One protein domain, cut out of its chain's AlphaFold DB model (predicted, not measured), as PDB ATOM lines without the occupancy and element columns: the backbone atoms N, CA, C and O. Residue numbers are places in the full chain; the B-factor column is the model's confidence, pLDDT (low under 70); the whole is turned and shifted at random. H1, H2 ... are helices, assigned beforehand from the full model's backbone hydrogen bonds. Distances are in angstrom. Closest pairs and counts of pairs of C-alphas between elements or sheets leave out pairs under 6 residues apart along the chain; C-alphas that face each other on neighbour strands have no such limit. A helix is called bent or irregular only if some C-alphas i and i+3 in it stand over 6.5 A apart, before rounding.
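This is residues 4 to 86 of the 284 residues of an uncharacterized protein of Rhodobacterales bacterium 12-65-15 (UniProt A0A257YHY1). Two helices make a loose V, nearest each other where both begin and spreading towards their far ends, and the long link between them fills much of the mouth of the V. Residues 45 to 48 of that link thread between H1 and H2, while residues 54 to 60 and the last part of H2, residues 78 to 86, stick out. The printed part has 83 residues, with two named helices, H1 then H2, and no named strand; the class is all helix, with 45 residues in the helices. The whole is only just compact, close to loose, with a radius of gyration of the C-alphas of 13.8 A, and it spans 39 by 32 by 22 A.

Start from the longest helix, H2, residues 61 to 86, and look across to H1, residues 4 to 22. The two are near each other: their closest C-alphas are 8.0 A apart, and 6 pairs lie within 10 A. In the backbone of H1 every O i to N i+4 pair is within hydrogen-bond range; in H2 it is 18 of 22.

Find C-alpha 61 at (57.629, 21.378, 208.923); from there H2 runs 35.3 A to C-alpha 86 at (63.009, 24.629, 174.171). It is neither bent nor irregular, but only just: C-alphas 75 and 78 are 6.5 A apart. H1 begins at C-alpha 4, at (67.692, 14.754, 210.085), and runs 26.8 A to C-alpha 22.

Look for the two C-alphas farthest apart at His 55 and Ala 86, 40.9 A from each other. The printed part has no cut, and the link from H1 to H2 is long, with 38 residues. Mean pLDDT of the printed part is 86.4; confidence is under 70 at residues 26 to 27 and residue 86.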
ATOM      1  N   GLY A   4      67.764  16.214 210.027       88.19
ATOM      2  CA  GLY A   4      67.692  14.754 210.085       88.19
ATOM      3  C   GLY A   4      66.264  14.263 209.869       88.19
ATOM      4  O   GLY A   4      66.023  13.363 209.063       88.19
ATOM      5  N   ARG A   5      65.290  14.930 210.498       89.38
ATOM      6  CA  ARG A   5      63.863  14.634 210.304       89.38
ATOM      7  C   ARG A   5      63.383  14.906 208.875       89.38
ATOM      8  O   ARG A   5      62.578  14.140 208.351       89.38
ATOM      9  N   LEU A   6      63.857  15.981 208.241       89.19
ATOM     10  CA  LEU A   6      63.519  16.304 206.847       89.19
ATOM     11  C   LEU A   6      64.047  15.240 205.880       89.19
ATOM     12  O   LEU A   6      63.318  14.809 204.987       89.19
ATOM     13  N   ARG A   7      65.291  14.795 206.091       90.56
ATOM     14  CA  ARG A   7      65.906  13.731 205.294       90.56
ATOM     15  C   ARG A   7      65.183  12.402 205.471       90.56
ATOM     16  O   ARG A   7      64.770  11.831 204.472       90.56
ATOM     17  N   ALA A   8      64.900  11.988 206.705       92.25
ATOM     18  CA  ALA A   8      64.174  10.744 206.969       92.25
ATOM     19  C   ALA A   8      62.801  10.688 206.267       92.25
ATOM     20  O   ALA A   8      62.421   9.656 205.716       92.25
ATOM     21  N   LEU A   9      62.066  11.806 206.236       93.69
ATOM     22  CA  LEU A   9      60.792  11.896 205.511       93.69
ATOM     23  C   LEU A   9      60.977  11.798 203.994       93.69
ATOM     24  O   LEU A   9      60.200  11.122 203.321       93.69
ATOM     25  N   SER A  10      62.003  12.457 203.460       92.69
ATOM     26  CA  SER A  10      62.343  12.392 202.038       92.69
ATOM     27  C   SER A  10      62.761  10.985 201.608       92.69
ATOM     28  O   SER A  10      62.342  10.510 200.555       92.69
ATOM     29  N   ASP A  11      63.547  10.295 202.433       92.94
ATOM     30  CA  ASP A  11      64.005   8.929 202.177       92.94
ATOM     31  C   ASP A  11      62.822   7.954 202.209       92.94
ATOM     32  O   ASP A  11      62.669   7.130 201.308       92.94
ATOM     33  N   SER A  12      61.916   8.108 203.182       94.75
ATOM     34  CA  SER A  12      60.671   7.334 203.252       94.75
ATOM     35  C   SER A  12      59.784   7.553 202.022       94.75
ATOM     36  O   SER A  12      59.263   6.592 201.454       94.75
ATOM     37  N   PHE A  13      59.659   8.799 201.556       94.12
ATOM     38  CA  PHE A  13      58.919   9.104 200.334       94.12
ATOM     39  C   PHE A  13      59.593   8.512 199.086       94.12
ATOM     40  O   PHE A  13      58.916   7.938 198.238       94.12
ATOM     41  N   THR A  14      60.925   8.565 198.998       92.69
ATOM     42  CA  THR A  14      61.697   7.951 197.902       92.69
ATOM     43  C   THR A  14      61.502   6.434 197.864       92.69
ATOM     44  O   THR A  14      61.283   5.858 196.795       92.69
ATOM     45  N   ALA A  15      61.533   5.783 199.030       93.19
ATOM     46  CA  ALA A  15      61.283   4.352 199.161       93.19
ATOM     47  C   ALA A  15      59.859   3.984 198.717       93.19
ATOM     48  O   ALA A  15      59.683   3.024 197.968       93.19
ATOM     49  N   TYR A  16      58.856   4.784 199.098       93.50
ATOM     50  CA  TYR A  16      57.482   4.624 198.616       93.50
ATOM     51  C   TYR A  16      57.391   4.721 197.088       93.50
ATOM     52  O   TYR A  16      56.814   3.838 196.458       93.50
ATOM     53  N   LEU A  17      57.994   5.751 196.480       91.88
ATOM     54  CA  LEU A  17      57.994   5.911 195.023       91.88
ATOM     55  C   LEU A  17      58.682   4.724 194.331       91.88
ATOM     56  O   LEU A  17      58.219   4.257 193.293       91.88
ATOM     57  N   THR A  18      59.761   4.204 194.916       89.62
ATOM     58  CA  THR A  18      60.494   3.049 194.375       89.62
ATOM     59  C   THR A  18      59.620   1.800 194.395       89.62
ATOM     60  O   THR A  18      59.445   1.160 193.363       89.62
ATOM     61  N   ALA A  19      58.979   1.518 195.531       89.75
ATOM     62  CA  ALA A  19      58.055   0.397 195.665       89.75
ATOM     63  C   ALA A  19      56.840   0.529 194.729       89.75
ATOM     64  O   ALA A  19      56.408  -0.456 194.138       89.75
ATOM     65  N   ALA A  20      56.306   1.743 194.551       86.06
ATOM     66  CA  ALA A  20      55.207   1.998 193.625       86.06
ATOM     67  C   ALA A  20      55.610   1.717 192.168       86.06
ATOM     68  O   ALA A  20      54.865   1.046 191.454       86.06
ATOM     69  N   ARG A  21      56.799   2.171 191.743       84.25
ATOM     70  CA  ARG A  21      57.360   1.870 190.417       84.25
ATOM     71  C   ARG A  21      57.546   0.366 190.222       84.25
ATOM     72  O   ARG A  21      57.156  -0.159 189.187       84.25
ATOM     73  N   ASP A  22      58.129  -0.315 191.204       82.50
ATOM     74  CA  ASP A  22      58.420  -1.751 191.117       82.50
ATOM     75  C   ASP A  22      57.133  -2.595 191.110       82.50
ATOM     76  O   ASP A  22      57.098  -3.671 190.521       82.50
ATOM     77  N   ALA A  23      56.045  -2.065 191.678       79.06
ATOM     78  CA  ALA A  23      54.695  -2.612 191.567       79.06
ATOM     79  C   ALA A  23      53.960  -2.222 190.262       79.06
ATOM     80  O   ALA A  23      52.770  -2.501 190.133       79.06
ATOM     81  N   GLY A  24      54.626  -1.547 189.316       71.06
ATOM     82  CA  GLY A  24      54.059  -1.179 188.014       71.06
ATOM     83  C   GLY A  24      53.099   0.016 188.030       71.06
ATOM     84  O   GLY A  24      52.340   0.199 187.082       71.06
ATOM     85  N   ARG A  25      53.095   0.843 189.086       75.88
ATOM     86  CA  ARG A  25      52.264   2.061 189.129       75.88
ATOM     87  C   ARG A  25      52.793   3.102 188.140       75.88
ATOM     88  O   ARG A  25      54.002   3.295 188.027       75.88
ATOM     89  N   VAL A  26      51.880   3.807 187.470       62.31
ATOM     90  CA  VAL A  26      52.231   4.779 186.419       62.31
ATOM     91  C   VAL A  26      52.412   6.204 186.968       62.31
ATOM     92  O   VAL A  26      53.297   6.929 186.512       62.31
ATOM     93  N   ASP A  27      51.660   6.598 188.002       69.19
ATOM     94  CA  ASP A  27      51.800   7.918 188.640       69.19
ATOM     95  C   ASP A  27      52.839   7.904 189.771       69.19
ATOM     96  O   ASP A  27      52.519   7.818 190.958       69.19
ATOM     97  N   VAL A  28      54.116   7.956 189.391       80.12
ATOM     98  CA  VAL A  28      55.241   7.981 190.336       80.12
ATOM     99  C   VAL A  28      55.984   9.309 190.230       80.12
ATOM    100  O   VAL A  28      57.066   9.434 189.648       80.12
ATOM    101  N   THR A  29      55.362  10.341 190.795       81.19
ATOM    102  CA  THR A  29      55.838  11.729 190.763       81.19
ATOM    103  C   THR A  29      56.322  12.167 192.154       81.19
ATOM    104  O   THR A  29      55.638  11.888 193.138       81.19
ATOM    105  N   PRO A  30      57.448  12.907 192.284       85.06
ATOM    106  CA  PRO A  30      58.313  13.451 191.229       85.06
ATOM    107  C   PRO A  30      59.404  12.479 190.757       85.06
ATOM    108  O   PRO A  30      60.239  12.040 191.541       85.06
ATOM    109  N   GLY A  31      59.504  12.255 189.442       83.25
ATOM    110  CA  GLY A  31      60.433  11.265 188.872       83.25
ATOM    111  C   GLY A  31      61.929  11.473 189.171       83.25
ATOM    112  O   GLY A  31      62.693  10.515 189.119       83.25
ATOM    113  N   ARG A  32      62.372  12.686 189.543       88.31
ATOM    114  CA  ARG A  32      63.779  12.946 189.928       88.31
ATOM    115  C   ARG A  32      64.157  12.320 191.275       88.31
ATOM    116  O   ARG A  32      65.337  12.209 191.563       88.31
ATOM    117  N   PHE A  33      63.189  11.882 192.077       88.00
ATOM    118  CA  PHE A  33      63.465  11.070 193.265       88.00
ATOM    119  C   PHE A  33      63.937   9.662 192.880       88.00
ATOM    120  O   PHE A  33      64.780   9.090 193.560       88.00
ATOM    121  N   LEU A  34      63.433   9.126 191.765       86.31
ATOM    122  CA  LEU A  34      63.808   7.807 191.247       86.31
ATOM    123  C   LEU A  34      65.029   7.853 190.330       86.31
ATOM    124  O   LEU A  34      65.807   6.906 190.280       86.31
ATOM    125  N   LEU A  35      65.174   8.947 189.584       84.00
ATOM    126  CA  LEU A  35      66.261   9.180 188.640       84.00
ATOM    127  C   LEU A  35      66.914  10.533 188.960       84.00
ATOM    128  O   LEU A  35      66.650  11.521 188.267       84.00
ATOM    129  N   PRO A  36      67.717  10.609 190.037       82.81
ATOM    130  CA  PRO A  36      68.252  11.881 190.513       82.81
ATOM    131  C   PRO A  36      69.333  12.464 189.599       82.81
ATOM    132  O   PRO A  36      69.476  13.686 189.556       82.81
ATOM    133  N   GLY A  37      70.067  11.636 188.848       84.06
ATOM    134  CA  GLY A  37      71.204  12.097 188.044       84.06
ATOM    135  C   GLY A  37      72.165  12.939 188.891       84.06
ATOM    136  O   GLY A  37      72.470  12.577 190.028       84.06
ATOM    137  N   ASP A  38      72.543  14.113 188.385       81.06
ATOM    138  CA  ASP A  38      73.430  15.068 189.071       81.06
ATOM    139  C   ASP A  38      72.825  15.690 190.348       81.06
ATOM    140  O   ASP A  38      73.505  16.395 191.090       81.06
ATOM    141  N   LEU A  39      71.537  15.458 190.624       81.94
ATOM    142  CA  LEU A  39      70.852  15.955 191.820       81.94
ATOM    143  C   LEU A  39      70.943  14.987 193.005       81.94
ATOM    144  O   LEU A  39      70.379  15.277 194.064       81.94
ATOM    145  N   ALA A  40      71.617  13.842 192.858       79.44
ATOM    146  CA  ALA A  40      71.772  12.873 193.935       79.44
ATOM    147  C   ALA A  40      72.421  13.526 195.171       79.44
ATOM    148  O   ALA A  40      73.460  14.175 195.085       79.44
ATOM    149  N   GLY A  41      71.769  13.402 196.330       74.88
ATOM    150  CA  GLY A  41      72.217  14.030 197.579       74.88
ATOM    151  C   GLY A  41      71.978  15.544 197.677       74.88
ATOM    152  O   GLY A  41      72.267  16.134 198.721       74.88
ATOM    153  N   SER A  42      71.416  16.178 196.642       82.81
ATOM    154  CA  SER A  42      71.111  17.608 196.648       82.81
ATOM    155  C   SER A  42      69.949  17.937 197.598       82.81
ATOM    156  O   SER A  42      68.913  17.263 197.559       82.81
ATOM    157  N   PRO A  43      70.031  19.037 198.377       81.31
ATOM    158  CA  PRO A  43      68.929  19.506 199.223       81.31
ATOM    159  C   PRO A  43      67.629  19.782 198.454       81.31
ATOM    160  O   PRO A  43      66.547  19.809 199.040       81.31
ATOM    161  N   VAL A  44      67.718  19.985 197.133       84.06
ATOM    162  CA  VAL A  44      66.555  20.226 196.268       84.06
ATOM    163  C   VAL A  44      65.645  19.000 196.131       84.06
ATOM    164  O   VAL A  44      64.475  19.155 195.796       84.06
ATOM    165  N   LEU A  45      66.160  17.800 196.422       88.12
ATOM    166  CA  LEU A  45      65.398  16.548 196.475       88.12
ATOM    167  C   LEU A  45      65.115  16.097 197.912       88.12
ATOM    168  O   LEU A  45      64.781  14.945 198.133       88.12
ATOM    169  N   THR A  46      65.266  16.977 198.905       91.88
ATOM    170  CA  THR A  46      65.002  16.642 200.310       91.88
ATOM    171  C   THR A  46      63.645  17.191 200.749       91.88
ATOM    172  O   THR A  46      63.582  18.125 201.551       91.88
ATOM    173  N   PHE A  47      62.558  16.653 200.190       93.12
ATOM    174  CA  PHE A  47      61.184  17.004 200.563       93.12
ATOM    175  C   PHE A  47      60.236  15.806 200.444       93.12
ATOM    176  O   PHE A  47      60.514  14.850 199.732       93.12
ATOM    177  N   ALA A  48      59.092  15.879 201.122       93.88
ATOM    178  CA  ALA A  48      58.042  14.868 201.050       93.88
ATOM    179  C   ALA A  48      56.655  15.531 201.108       93.88
ATOM    180  O   ALA A  48      56.522  16.600 201.718       93.88
ATOM    181  N   PRO A  49      55.618  14.928 200.499       92.19
ATOM    182  CA  PRO A  49      54.250  15.400 200.657       92.19
ATOM    183  C   PRO A  49      53.821  15.237 202.118       92.19
ATOM    184  O   PRO A  49      53.998  14.177 202.715       92.19
ATOM    185  N   LEU A  50      53.251  16.291 202.701       91.50
ATOM    186  CA  LEU A  50      52.728  16.273 204.065       91.50
ATOM    187  C   LEU A  50      51.284  16.783 204.083       91.50
ATOM    188  O   LEU A  50      50.992  17.780 203.410       91.50
ATOM    189  N   PRO A  51      50.388  16.168 204.880       91.06
ATOM    190  CA  PRO A  51      49.052  16.707 205.082       91.06
ATOM    191  C   PRO A  51      49.154  18.105 205.695       91.06
ATOM    192  O   PRO A  51      49.972  18.357 206.585       91.06
ATOM    193  N   LYS A  52      48.330  19.033 205.202       92.44
ATOM    194  CA  LYS A  52      48.333  20.411 205.690       92.44
ATOM    195  C   LYS A  52      47.778  20.454 207.120       92.44
ATOM    196  O   LYS A  52      46.622  20.081 207.315       92.44
ATOM    197  N   PRO A  53      48.552  20.918 208.118       90.81
ATOM    198  CA  PRO A  53      48.059  21.030 209.485       90.81
ATOM    199  C   PRO A  53      47.073  22.201 209.615       90.81
ATOM    200  O   PRO A  53      47.176  23.192 208.888       90.81
ATOM    201  N   ALA A  54      46.160  22.120 210.589       91.38
ATOM    202  CA  ALA A  54      45.180  23.177 210.876       91.38
ATOM    203  C   ALA A  54      45.845  24.527 211.206       91.38
ATOM    204  O   ALA A  54      45.371  25.587 210.800       91.38
ATOM    205  N   HIS A  55      46.996  24.485 211.882       89.62
ATOM    206  CA  HIS A  55      47.814  25.655 212.174       89.62
ATOM    207  C   HIS A  55      49.155  25.566 211.446       89.62
ATOM    208  O   HIS A  55      49.888  24.585 211.564       89.62
ATOM    209  N   THR A  56      49.501  26.622 210.707       90.00
ATOM    210  CA  THR A  56      50.759  26.718 209.950       90.00
ATOM    211  C   THR A  56      51.622  27.863 210.488       90.00
ATOM    212  O   THR A  56      51.693  28.924 209.868       90.00
ATOM    213  N   PRO A  57      52.273  27.716 211.657       89.12
ATOM    214  CA  PRO A  57      53.199  28.737 212.132       89.12
ATOM    215  C   PRO A  57      54.373  28.899 211.154       89.12
ATOM    216  O   PRO A  57      54.683  27.995 210.377       89.12
ATOM    217  N   ARG A  58      55.040  30.061 211.183       83.00
ATOM    218  CA  ARG A  58      56.098  30.412 210.210       83.00
ATOM    219  C   ARG A  58      57.215  29.365 210.105       83.00
ATOM    220  O   ARG A  58      57.711  29.151 209.007       83.00
ATOM    221  N   ALA A  59      57.569  28.711 211.211       84.06
ATOM    222  CA  ALA A  59      58.629  27.706 211.287       84.06
ATOM    223  C   ALA A  59      58.088  26.268 211.435       84.06
ATOM    224  O   ALA A  59      58.634  25.481 212.207       84.06
ATOM    225  N   CYS A  60      56.994  25.919 210.745       89.88
ATOM    226  CA  CYS A  60      56.486  24.545 210.737       89.88
ATOM    227  C   CYS A  60      57.074  23.697 209.602       89.88
ATOM    228  O   CYS A  60      57.383  24.185 208.514       89.88
ATOM    229  N   LEU A  61      57.138  22.390 209.856       90.94
ATOM    230  CA  LEU A  61      57.629  21.378 208.923       90.94
ATOM    231  C   LEU A  61      56.898  21.400 207.570       90.94
ATOM    232  O   LEU A  61      57.518  21.228 206.527       90.94
ATOM    233  N   TRP A  62      55.587  21.649 207.574       92.75
ATOM    234  CA  TRP A  62      54.792  21.704 206.345       92.75
ATOM    235  C   TRP A  62      55.238  22.845 205.413       92.75
ATOM    236  O   TRP A  62      55.452  22.613 204.226       92.75
ATOM    237  N   ARG A  63      55.475  24.053 205.953       91.38
ATOM    238  CA  ARG A  63      55.967  25.202 205.168       91.38
ATOM    239  C   ARG A  63      57.382  24.978 204.638       91.38
ATOM    240  O   ARG A  63      57.726  25.479 203.573       91.38
ATOM    241  N   GLU A  64      58.205  24.232 205.371       91.88
ATOM    242  CA  GLU A  64      59.538  23.843 204.905       91.88
ATOM    243  C   GLU A  64      59.472  22.934 203.682       91.88
ATOM    244  O   GLU A  64      60.148  23.202 202.689       91.88
ATOM    245  N   MET A  65      58.637  21.891 203.738       92.44
ATOM    246  CA  MET A  65      58.433  20.987 202.604       92.44
ATOM    247  C   MET A  65      57.870  21.737 201.396       92.44
ATOM    248  O   MET A  65      58.367  21.557 200.286       92.44
ATOM    249  N   GLU A  66      56.906  22.636 201.613       92.62
ATOM    250  CA  GLU A  66      56.367  23.511 200.566       92.62
ATOM    251  C   GLU A  66      57.470  24.381 199.942       92.62
ATOM    252  O   GLU A  66      57.632  24.395 198.722       92.62
ATOM    253  N   ARG A  67      58.311  25.038 200.755       92.00
ATOM    254  CA  ARG A  67      59.428  25.852 200.250       92.00
ATOM    255  C   ARG A  67      60.416  25.025 199.426       92.00
ATOM    256  O   ARG A  67      60.881  25.492 198.386       92.00
ATOM    257  N   ARG A  68      60.767  23.817 199.877       92.12
ATOM    258  CA  ARG A  68      61.684  22.924 199.146       92.12
ATOM    259  C   ARG A  68      61.064  22.418 197.845       92.12
ATOM    260  O   ARG A  68      61.757  22.374 196.832       92.12
ATOM    261  N   PHE A  69      59.761  22.158 197.830       93.25
ATOM    262  CA  PHE A  69      59.028  21.843 196.607       93.25
ATOM    263  C   PHE A  69      59.006  23.020 195.614       93.25
ATOM    264  O   PHE A  69      59.249  22.833 194.419       93.25
ATOM    265  N   GLU A  70      58.805  24.258 196.079       92.75
ATOM    266  CA  GLU A  70      58.933  25.454 195.230       92.75
ATOM    267  C   GLU A  70      60.363  25.647 194.699       92.75
ATOM    268  O   GLU A  70      60.566  26.017 193.536       92.75
ATOM    269  N   ALA A  71      61.376  25.348 195.517       92.06
ATOM    270  CA  ALA A  71      62.771  25.350 195.088       92.06
ATOM    271  C   ALA A  71      63.026  24.289 194.006       92.06
ATOM    272  O   ALA A  71      63.650  24.597 192.994       92.06
ATOM    273  N   TYR A  72      62.483  23.079 194.154       92.00
ATOM    274  CA  TYR A  72      62.534  22.040 193.125       92.00
ATOM    275  C   TYR A  72      61.882  22.498 191.816       92.00
ATOM    276  O   TYR A  72      62.496  22.421 190.749       92.00
ATOM    277  N   LYS A  73      60.681  23.081 191.874       88.69
ATOM    278  CA  LYS A  73      60.020  23.614 190.675       88.69
ATOM    279  C   LYS A  73      60.843  24.709 189.995       88.69
ATOM    280  O   LYS A  73      60.994  24.697 188.775       88.69
ATOM    281  N   SER A  74      61.379  25.656 190.759       89.50
ATOM    282  CA  SER A  74      62.101  26.811 190.212       89.50
ATOM    283  C   SER A  74      63.525  26.502 189.748       89.50
ATOM    284  O   SER A  74      63.974  27.121 188.786       89.50
ATOM    285  N   ARG A  75      64.221  25.558 190.394       89.31
ATOM    286  CA  ARG A  75      65.636  25.238 190.129       89.31
ATOM    287  C   ARG A  75      65.854  23.973 189.306       89.31
ATOM    288  O   ARG A  75      66.910  23.843 188.705       89.31
ATOM    289  N   VAL A  76      64.885  23.058 189.267       87.38
ATOM    290  CA  VAL A  76      64.999  21.794 188.522       87.38
ATOM    291  C   VAL A  76      64.006  21.759 187.368       87.38
ATOM    292  O   VAL A  76      64.405  21.623 186.215       87.38
ATOM    293  N   VAL A  77      62.712  21.937 187.652       84.88
ATOM    294  CA  VAL A  77      61.664  21.774 186.631       84.88
ATOM    295  C   VAL A  77      61.719  22.894 185.588       84.88
ATOM    296  O   VAL A  77      61.870  22.616 184.402       84.88
ATOM    297  N   ARG A  78      61.634  24.166 186.001       83.62
ATOM    298  CA  ARG A  78      61.623  25.303 185.058       83.62
ATOM    299  C   ARG A  78      62.893  25.386 184.193       83.62
ATOM    300  O   ARG A  78      62.737  25.573 182.986       83.62
ATOM    301  N   PRO A  79      64.121  25.229 184.735       84.38
ATOM    302  CA  PRO A  79      65.338  25.267 183.923       84.38
ATOM    303  C   PRO A  79      65.420  24.124 182.913       84.38
ATOM    304  O   PRO A  79      65.811  24.359 181.779       84.38
ATOM    305  N   PHE A  80      64.961  22.916 183.261       81.88
ATOM    306  CA  PHE A  80      64.894  21.806 182.306       81.88
ATOM    307  C   PHE A  80      64.058  22.166 181.064       81.88
ATOM    308  O   PHE A  80      64.518  21.999 179.933       81.88
ATOM    309  N   PHE A  81      62.862  22.731 181.259       75.06
ATOM    310  CA  PHE A  81      62.012  23.145 180.138       75.06
ATOM    311  C   PHE A  81      62.622  24.295 179.324       75.06
ATOM    312  O   PHE A  81      62.573  24.283 178.096       75.06
ATOM    313  N   ARG A  82      63.210  25.286 179.995       74.81
ATOM    314  CA  ARG A  82      63.791  26.456 179.327       74.81
ATOM    315  C   ARG A  82      65.074  26.123 178.560       74.81
ATOM    316  O   ARG A  82      65.217  26.549 177.423       74.81
ATOM    317  N   ASP A  83      65.998  25.399 179.181       77.12
ATOM    318  CA  ASP A  83      67.375  25.271 178.686       77.12
ATOM    319  C   ASP A  83      67.557  24.063 177.759       77.12
ATOM    320  O   ASP A  83      68.409  24.086 176.871       77.12
ATOM    321  N   HIS A  84      66.752  23.014 177.955       75.38
ATOM    322  CA  HIS A  84      66.868  21.764 177.203       75.38
ATOM    323  C   HIS A  84      65.670  21.590 176.279       75.38
ATOM    324  O   HIS A  84      65.833  21.495 175.065       75.38
ATOM    325  N   PHE A  85      64.457  21.614 176.838       71.50
ATOM    326  CA  PHE A  85      63.255  21.285 176.076       71.50
ATOM    327  C   PHE A  85      62.964  22.292 174.952       71.50
ATOM    328  O   PHE A  85      62.612  21.892 173.848       71.50
ATOM    329  N   ALA A  86      63.194  23.588 175.186       69.12
ATOM    330  CA  ALA A  86      63.009  24.629 174.171       69.12
ATOM    331  C   ALA A  86      63.947  24.507 172.951       69.12
ATOM    332  O   ALA A  86      63.748  25.209 171.964       69.12
TER     333      ALA A  86